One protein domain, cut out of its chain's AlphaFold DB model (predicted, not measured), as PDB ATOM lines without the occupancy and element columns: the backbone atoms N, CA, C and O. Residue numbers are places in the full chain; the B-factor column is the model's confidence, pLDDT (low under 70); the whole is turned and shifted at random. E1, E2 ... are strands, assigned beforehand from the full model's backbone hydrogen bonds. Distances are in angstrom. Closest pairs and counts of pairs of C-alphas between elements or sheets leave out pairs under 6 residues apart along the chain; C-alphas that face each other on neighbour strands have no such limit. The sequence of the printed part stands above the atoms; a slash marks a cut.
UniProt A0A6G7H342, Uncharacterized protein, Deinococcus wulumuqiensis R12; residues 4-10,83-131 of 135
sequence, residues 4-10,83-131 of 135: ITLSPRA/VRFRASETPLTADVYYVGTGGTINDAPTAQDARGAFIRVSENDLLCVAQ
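This is residues 4 to 10 and 83 to 131 of the 135 residues of an uncharacterized protein of Deinococcus wulumuqiensis R12 (UniProt A0A6G7H342). With little regular structure, four short strands make a small, strongly twisted sheet; beyond edge strand E2 a long loop folds back, residues 105 to 106 pairing with 98 to 99. The 56 printed residues include 17 in strands E1, E2, E3, E4, class all strand, sheet order E1 E4 E3 E2, antiparallel. It is compact, radius of gyration of the C-alphas 10.1 A, spanning 25 by 19 by 18 A.

E1, residues 84 to 86, begins at C-alpha 84 (-24.421, 25.319, 30.580). E2 is residues 96 to 99, E3 117 to 120. E4, residues 125 to 130, 15.8 A long, ends at C-alpha 130 (-28.623, 18.186, 21.408).

Within hydrogen-bond range are N 85 and O 126 of E1 and E4, 2.9 A; N 118 and O 97 of hairpin E2 and E3, 2.8 A; N 127 and O 119 of hairpin E3 and E4, 2.9 A. E2 E3 E4 is a meander, successive antiparallel neighbours; with E1 beside E4, a Greek key.

Residues 11 to 82 are cut out; C-alphas 10 and 83 are 11.4 A apart. The link E2 to E3 is long, 17 residues. Residues 130 to 131 have pLDDT under 70.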
ATOM      1  N   ILE A   4     -38.940  19.065  36.608       89.69
ATOM      2  CA  ILE A   4     -38.147  19.797  37.598       89.69
ATOM      3  C   ILE A   4     -38.688  21.219  37.748       89.69
ATOM      4  O   ILE A   4     -39.166  21.835  36.791       89.69
ATOM      5  N   THR A   5     -38.563  21.774  38.950       90.31
ATOM      6  CA  THR A   5     -38.792  23.203  39.165       90.31
ATOM      7  C   THR A   5     -37.619  23.980  38.574       90.31
ATOM      8  O   THR A   5     -36.491  23.868  39.065       90.31
ATOM      9  N   LEU A   6     -37.894  24.766  37.527       88.62
ATOM     10  CA  LEU A   6     -36.892  25.602  36.867       88.62
ATOM     11  C   LEU A   6     -36.381  26.696  37.808       88.62
ATOM     12  O   LEU A   6     -37.162  27.361  38.495       88.62
ATOM     13  N   SER A   7     -35.068  26.915  37.806       85.81
ATOM     14  CA  SER A   7     -34.467  28.007  38.563       85.81
ATOM     15  C   SER A   7     -34.928  29.372  38.020       85.81
ATOM     16  O   SER A   7     -34.800  29.645  36.821       85.81
ATOM     17  N   PRO A   8     -35.374  30.307  38.883       84.38
ATOM     18  CA  PRO A   8     -35.605  31.695  38.481       84.38
ATOM     19  C   PRO A   8     -34.295  32.440  38.155       84.38
ATOM     20  O   PRO A   8     -34.330  33.548  37.622       84.38
ATOM     21  N   ARG A   9     -33.140  31.844  38.478       83.88
ATOM     22  CA  ARG A   9     -31.782  32.348  38.255       83.88
ATOM     23  C   ARG A   9     -31.049  31.446  37.268       83.88
ATOM     24  O   ARG A   9     -29.942  30.995  37.545       83.88
ATOM     25  N   ALA A  10     -31.670  31.215  36.113       74.88
ATOM     26  CA  ALA A  10     -31.182  30.242  35.144       74.88
ATOM     27  C   ALA A  10     -29.717  30.441  34.720       74.88
ATOM     28  O   ALA A  10     -29.089  29.468  34.339       74.88
ATOM     29  N   VAL A  83     -24.421  24.999  25.741       86.38
ATOM     30  CA  VAL A  83     -24.612  25.960  26.826       86.38
ATOM     31  C   VAL A  83     -24.896  25.262  28.149       86.38
ATOM     32  O   VAL A  83     -25.833  24.462  28.255       86.38
ATOM     33  N   ARG A  84     -24.126  25.629  29.178       90.31
ATOM     34  CA  ARG A  84     -24.421  25.319  30.580       90.31
ATOM     35  C   ARG A  84     -25.319  26.392  31.192       90.31
ATOM     36  O   ARG A  84     -25.097  27.589  31.004       90.31
ATOM     37  N   PHE A  85     -26.306  25.961  31.969       91.38
ATOM     38  CA  PHE A  85     -27.189  26.847  32.722       91.38
ATOM     39  C   PHE A  85     -27.613  26.201  34.045       91.38
ATOM     40  O   PHE A  85     -27.655  24.973  34.171       91.38
ATOM     41  N   ARG A  86     -27.947  27.031  35.031       93.69
ATOM     42  CA  ARG A  86     -28.516  26.592  36.307       93.69
ATOM     43  C   ARG A  86     -29.971  26.195  36.100       93.69
ATOM     44  O   ARG A  86     -30.835  27.044  35.901       93.69
ATOM     45  N   ALA A  87     -30.256  24.900  36.115       92.62
ATOM     46  CA  ALA A  87     -31.585  24.398  35.785       92.62
ATOM     47  C   ALA A  87     -32.515  24.343  36.997       92.62
ATOM     48  O   ALA A  87     -33.718  24.538  36.841       92.62
ATOM     49  N   SER A  88     -31.978  24.116  38.197       92.75
ATOM     50  CA  SER A  88     -32.764  24.034  39.428       92.75
ATOM     51  C   SER A  88     -32.066  24.717  40.605       92.75
ATOM     52  O   SER A  88     -30.873  25.001  40.564       92.75
ATOM     53  N   GLU A  89     -32.834  25.019  41.650       92.50
ATOM     54  CA  GLU A  89     -32.301  25.417  42.962       92.50
ATOM     55  C   GLU A  89     -32.224  24.236  43.938       92.50
ATOM     56  O   GLU A  89     -31.725  24.384  45.052       92.50
ATOM     57  N   THR A  90     -32.736  23.076  43.530       92.31
ATOM     58  CA  THR A  90     -32.680  21.830  44.290       92.31
ATOM     59  C   THR A  90     -31.828  20.805  43.551       92.31
ATOM     60  O   THR A  90     -31.897  20.776  42.318       92.31
ATOM     61  N   PRO A  91     -31.115  19.920  44.274       93.25
ATOM     62  CA  PRO A  91     -30.246  18.933  43.653       93.25
ATOM     63  C   PRO A  91     -30.977  18.086  42.614       93.25
ATOM     64  O   PRO A  91     -32.003  17.459  42.891       93.25
ATOM     65  N   LEU A  92     -30.423  18.070  41.408       94.44
ATOM     66  CA  LEU A  92     -30.862  17.230  40.308       94.44
ATOM     67  C   LEU A  92     -30.476  15.779  40.601       94.44
ATOM     68  O   LEU A  92     -29.359  15.500  41.035       94.44
ATOM     69  N   THR A  93     -31.391  14.849  40.353       93.81
ATOM     70  CA  THR A  93     -31.252  13.430  40.714       93.81
ATOM     71  C   THR A  93     -30.918  12.520  39.536       93.81
ATOM     72  O   THR A  93     -30.347  11.456  39.753       93.81
ATOM     73  N   ALA A  94     -31.245  12.925  38.307       92.50
ATOM     74  CA  ALA A  94     -30.962  12.161  37.097       92.50
ATOM     75  C   ALA A  94     -29.670  12.641  36.417       92.50
ATOM     76  O   ALA A  94     -29.215  13.765  36.630       92.50
ATOM     77  N   ASP A  95     -29.086  11.792  35.573       91.31
ATOM     78  CA  ASP A  95     -27.917  12.162  34.763       91.31
ATOM     79  C   ASP A  95     -28.311  12.773  33.415       91.31
ATOM     80  O   ASP A  95     -27.608  13.640  32.893       91.31
ATOM     81  N   VAL A  96     -29.462  12.360  32.877       91.31
ATOM     82  CA  VAL A  96     -30.030  12.858  31.621       91.31
ATOM     83  C   VAL A  96     -31.410  13.434  31.891       91.31
ATOM     84  O   VAL A  96     -32.216  12.847  32.610       91.31
ATOM     85  N   TYR A  97     -31.671  14.581  31.280       92.88
ATOM     86  CA  TYR A  97     -32.944  15.274  31.331       92.88
ATOM     87  C   TYR A  97     -33.455  15.543  29.925       92.88
ATOM     88  O   TYR A  97     -32.691  15.743  28.979       92.88
ATOM     89  N   TYR A  98     -34.770  15.603  29.808       90.56
ATOM     90  CA  TYR A  98     -35.452  15.674  28.532       90.56
ATOM     91  C   TYR A  98     -36.336  16.902  28.465       90.56
ATOM     92  O   TYR A  98     -36.925  17.317  29.468       90.56
ATOM     93  N   VAL A  99     -36.439  17.502  27.282       89.69
ATOM     94  CA  VAL A  99     -37.398  18.588  27.102       89.69
ATOM     95  C   VAL A  99     -38.812  18.023  27.182       89.69
ATOM     96  O   VAL A  99     -39.076  16.990  26.591       89.69
ATOM     97  N   GLY A 100     -39.726  18.708  27.864       88.31
ATOM     98  CA  GLY A 100     -41.153  18.404  27.866       88.31
ATOM     99  C   GLY A 100     -41.996  19.489  27.192       88.31
ATOM    100  O   GLY A 100     -41.510  20.539  26.763       88.31
ATOM    101  N   THR A 101     -43.299  19.235  27.081       86.94
ATOM    102  CA  THR A 101     -44.259  20.191  26.512       86.94
ATOM    103  C   THR A 101     -44.463  21.399  27.416       86.94
ATOM    104  O   THR A 101     -44.557  21.259  28.632       86.94
ATOM    105  N   GLY A 102     -44.635  22.578  26.821       90.12
ATOM    106  CA  GLY A 102     -44.859  23.812  27.568       90.12
ATOM    107  C   GLY A 102     -43.588  24.353  28.218       90.12
ATOM    108  O   GLY A 102     -43.691  25.086  29.198       90.12
ATOM    109  N   GLY A 103     -42.413  24.009  27.679       89.19
ATOM    110  CA  GLY A 103     -41.123  24.482  28.182       89.19
ATOM    111  C   GLY A 103     -40.731  23.869  29.526       89.19
ATOM    112  O   GLY A 103     -40.090  24.541  30.330       89.19
ATOM    113  N   THR A 104     -41.122  22.622  29.790       92.56
ATOM    114  CA  THR A 104     -40.662  21.891  30.978       92.56
ATOM    115  C   THR A 104     -39.383  21.114  30.689       92.56
ATOM    116  O   THR A 104     -39.020  20.878  29.534       92.56
ATOM    117  N   ILE A 105     -38.706  20.698  31.756       93.00
ATOM    118  CA  ILE A 105     -37.588  19.760  31.709       93.00
ATOM    119  C   ILE A 105     -37.938  18.606  32.648       93.00
ATOM    120  O   ILE A 105     -38.347  18.837  33.785       93.00
ATOM    121  N   ASN A 106     -37.811  17.375  32.163       92.44
ATOM    122  CA  ASN A 106     -38.260  16.173  32.858       92.44
ATOM    123  C   ASN A 106     -37.079  15.220  33.088       92.44
ATOM    124  O   ASN A 106     -36.168  15.138  32.265       92.44
ATOM    125  N   ASP A 107     -37.118  14.484  34.197       91.69
ATOM    126  CA  ASP A 107     -36.113  13.487  34.604       91.69
ATOM    127  C   ASP A 107     -36.299  12.111  33.945       91.69
ATOM    128  O   ASP A 107     -35.612  11.146  34.271       91.69
ATOM    129  N   ALA A 108     -37.248  12.010  33.020       88.81
ATOM    130  CA  ALA A 108     -37.568  10.789  32.315       88.81
ATOM    131  C   ALA A 108     -38.059  11.105  30.892       88.81
ATOM    132  O   ALA A 108     -38.549  12.219  30.658       88.81
ATOM    133  N   PRO A 109     -37.953  10.138  29.961       86.94
ATOM    134  CA  PRO A 109     -38.296  10.338  28.561       86.94
ATOM    135  C   PRO A 109     -39.701  10.900  28.319       86.94
ATOM    136  O   PRO A 109     -40.668  10.555  28.998       86.94
ATOM    137  N   THR A 110     -39.840  11.737  27.307       85.56
ATOM    138  CA  THR A 110     -41.074  12.396  26.884       85.56
ATOM    139  C   THR A 110     -41.289  12.253  25.374       85.56
ATOM    140  O   THR A 110     -40.421  11.838  24.607       85.56
ATOM    141  N   ALA A 111     -42.456  12.683  24.893       83.62
ATOM    142  CA  ALA A 111     -42.709  12.774  23.455       83.62
ATOM    143  C   ALA A 111     -41.807  13.798  22.726       83.62
ATOM    144  O   ALA A 111     -41.737  13.779  21.497       83.62
ATOM    145  N   GLN A 112     -41.142  14.704  23.454       81.19
ATOM    146  CA  GLN A 112     -40.331  15.789  22.893       81.19
ATOM    147  C   GLN A 112     -38.821  15.505  22.924       81.19
ATOM    148  O   GLN A 112     -38.047  16.338  22.459       81.19
ATOM    149  N   ASP A 113     -38.387  14.326  23.370       76.31
ATOM    150  CA  ASP A 113     -36.961  13.967  23.500       76.31
ATOM    151  C   ASP A 113     -36.212  13.990  22.172       76.31
ATOM    152  O   ASP A 113     -35.008  14.206  22.122       76.31
ATOM    153  N   ALA A 114     -36.943  13.810  21.071       78.25
ATOM    154  CA  ALA A 114     -36.409  13.956  19.725       78.25
ATOM    155  C   ALA A 114     -35.980  15.390  19.379       78.25
ATOM    156  O   ALA A 114     -35.411  15.612  18.315       78.25
ATOM    157  N   ARG A 115     -36.295  16.372  20.228       80.00
ATOM    158  CA  ARG A 115     -36.049  17.797  19.978       80.00
ATOM    159  C   ARG A 115     -34.883  18.336  20.776       80.00
ATOM    160  O   ARG A 115     -34.257  19.288  20.326       80.00
ATOM    161  N   GLY A 116     -34.587  17.740  21.922       78.62
ATOM    162  CA  GLY A 116     -33.445  18.126  22.723       78.62
ATOM    163  C   GLY A 116     -33.358  17.354  24.025       78.62
ATOM    164  O   GLY A 116     -34.345  16.832  24.545       78.62
ATOM    165  N   ALA A 117     -32.140  17.319  24.542       87.62
ATOM    166  CA  ALA A 117     -31.804  16.684  25.797       87.62
ATOM    167  C   ALA A 117     -30.719  17.488  26.511       87.62
ATOM    168  O   ALA A 117     -29.995  18.299  25.912       87.62
ATOM    169  N   PHE A 118     -30.610  17.227  27.803       91.19
ATOM    170  CA  PHE A 118     -29.651  17.850  28.689       91.19
ATOM    171  C   PHE A 118     -28.925  16.783  29.491       91.19
ATOM    172  O   PHE A 118     -29.503  15.751  29.826       91.19
ATOM    173  N   ILE A 119     -27.678  17.065  29.844       92.81
ATOM    174  CA  ILE A 119     -26.937  16.254  30.809       92.81
ATOM    175  C   ILE A 119     -26.662  17.071  32.058       92.81
ATOM    176  O   ILE A 119     -26.388  18.273  31.984       92.81
ATOM    177  N   ARG A 120     -26.724  16.412  33.211       93.94
ATOM    178  CA  ARG A 120     -26.318  17.004  34.480       93.94
ATOM    179  C   ARG A 120     -24.800  17.142  34.512       93.94
ATOM    180  O   ARG A 120     -24.082  16.166  34.322       93.94
ATOM    181  N   VAL A 121     -24.318  18.358  34.754       93.81
ATOM    182  CA  VAL A 121     -22.873  18.664  34.831       93.81
ATOM    183  C   VAL A 121     -22.436  19.147  36.208       93.81
ATOM    184  O   VAL A 121     -21.248  19.152  36.521       93.81
ATOM    185  N   SER A 122     -23.387  19.547  37.044       93.62
ATOM    186  CA  SER A 122     -23.184  19.823  38.462       93.62
ATOM    187  C   SER A 122     -24.454  19.452  39.227       93.62
ATOM    188  O   SER A 122     -25.447  19.048  38.627       93.62
ATOM    189  N   GLU A 123     -24.451  19.616  40.548       94.88
ATOM    190  CA  GLU A 123     -25.615  19.349  41.402       94.88
ATOM    191  C   GLU A 123     -26.904  20.041  40.920       94.88
ATOM    192  O   GLU A 123     -27.985  19.483  41.067       94.88
ATOM    193  N   ASN A 124     -26.793  21.226  40.308       94.25
ATOM    194  CA  ASN A 124     -27.937  22.068  39.941       94.25
ATOM    195  C   ASN A 124     -27.941  22.511  38.469       94.25
ATOM    196  O   ASN A 124     -28.911  23.126  38.009       94.25
ATOM    197  N   ASP A 125     -26.871  22.222  37.729       93.50
ATOM    198  CA  ASP A 125     -26.678  22.744  36.381       93.50
ATOM    199  C   ASP A 125     -26.804  21.653  35.326       93.50
ATOM    200  O   ASP A 125     -26.337  20.518  35.483       93.50
ATOM    201  N   LEU A 126     -27.378  22.060  34.200       93.38
ATOM    202  CA  LEU A 126     -27.523  21.249  33.009       93.38
ATOM    203  C   LEU A 126     -26.696  21.836  31.869       93.38
ATOM    204  O   LEU A 126     -26.571  23.054  31.728       93.38
ATOM    205  N   LEU A 127     -26.166  20.954  31.029       90.94
ATOM    206  CA  LEU A 127     -25.576  21.283  29.737       90.94
ATOM    207  C   LEU A 127     -26.543  20.861  28.632       90.94
ATOM    208  O   LEU A 127     -26.988  19.713  28.594       90.94
ATOM    209  N   CYS A 128     -26.850  21.774  27.713       88.38
ATOM    210  CA  CYS A 128     -27.620  21.452  26.517       88.38
ATOM    211  C   CYS A 128     -26.747  20.660  25.534       88.38
ATOM    212  O   CYS A 128     -25.745  21.180  25.050       88.38
ATOM    213  N   VAL A 129     -27.117  19.413  25.230       81.94
ATOM    214  CA  VAL A 129     -26.273  18.497  24.433       81.94
ATOM    215  C   VAL A 129     -26.800  18.198  23.035       81.94
ATOM    216  O   VAL A 129     -26.027  17.739  22.200       81.94
ATOM    217  N   ALA A 130     -28.073  18.472  22.734       67.94
ATOM    218  CA  ALA A 130     -28.623  18.186  21.408       67.94
ATOM    219  C   ALA A 130     -29.819  19.070  21.016       67.94
ATOM    220  O   ALA A 130     -30.663  19.396  21.849       67.94
ATOM    221  N   GLN A 131     -29.906  19.366  19.712       59.62
ATOM    222  CA  GLN A 131     -31.148  19.555  18.952       59.62
ATOM    223  C   GLN A 131     -31.366  18.250  18.163       59.62
ATOM    224  O   GLN A 131     -30.751  18.072  17.113       59.62
TER     225      GLN A 131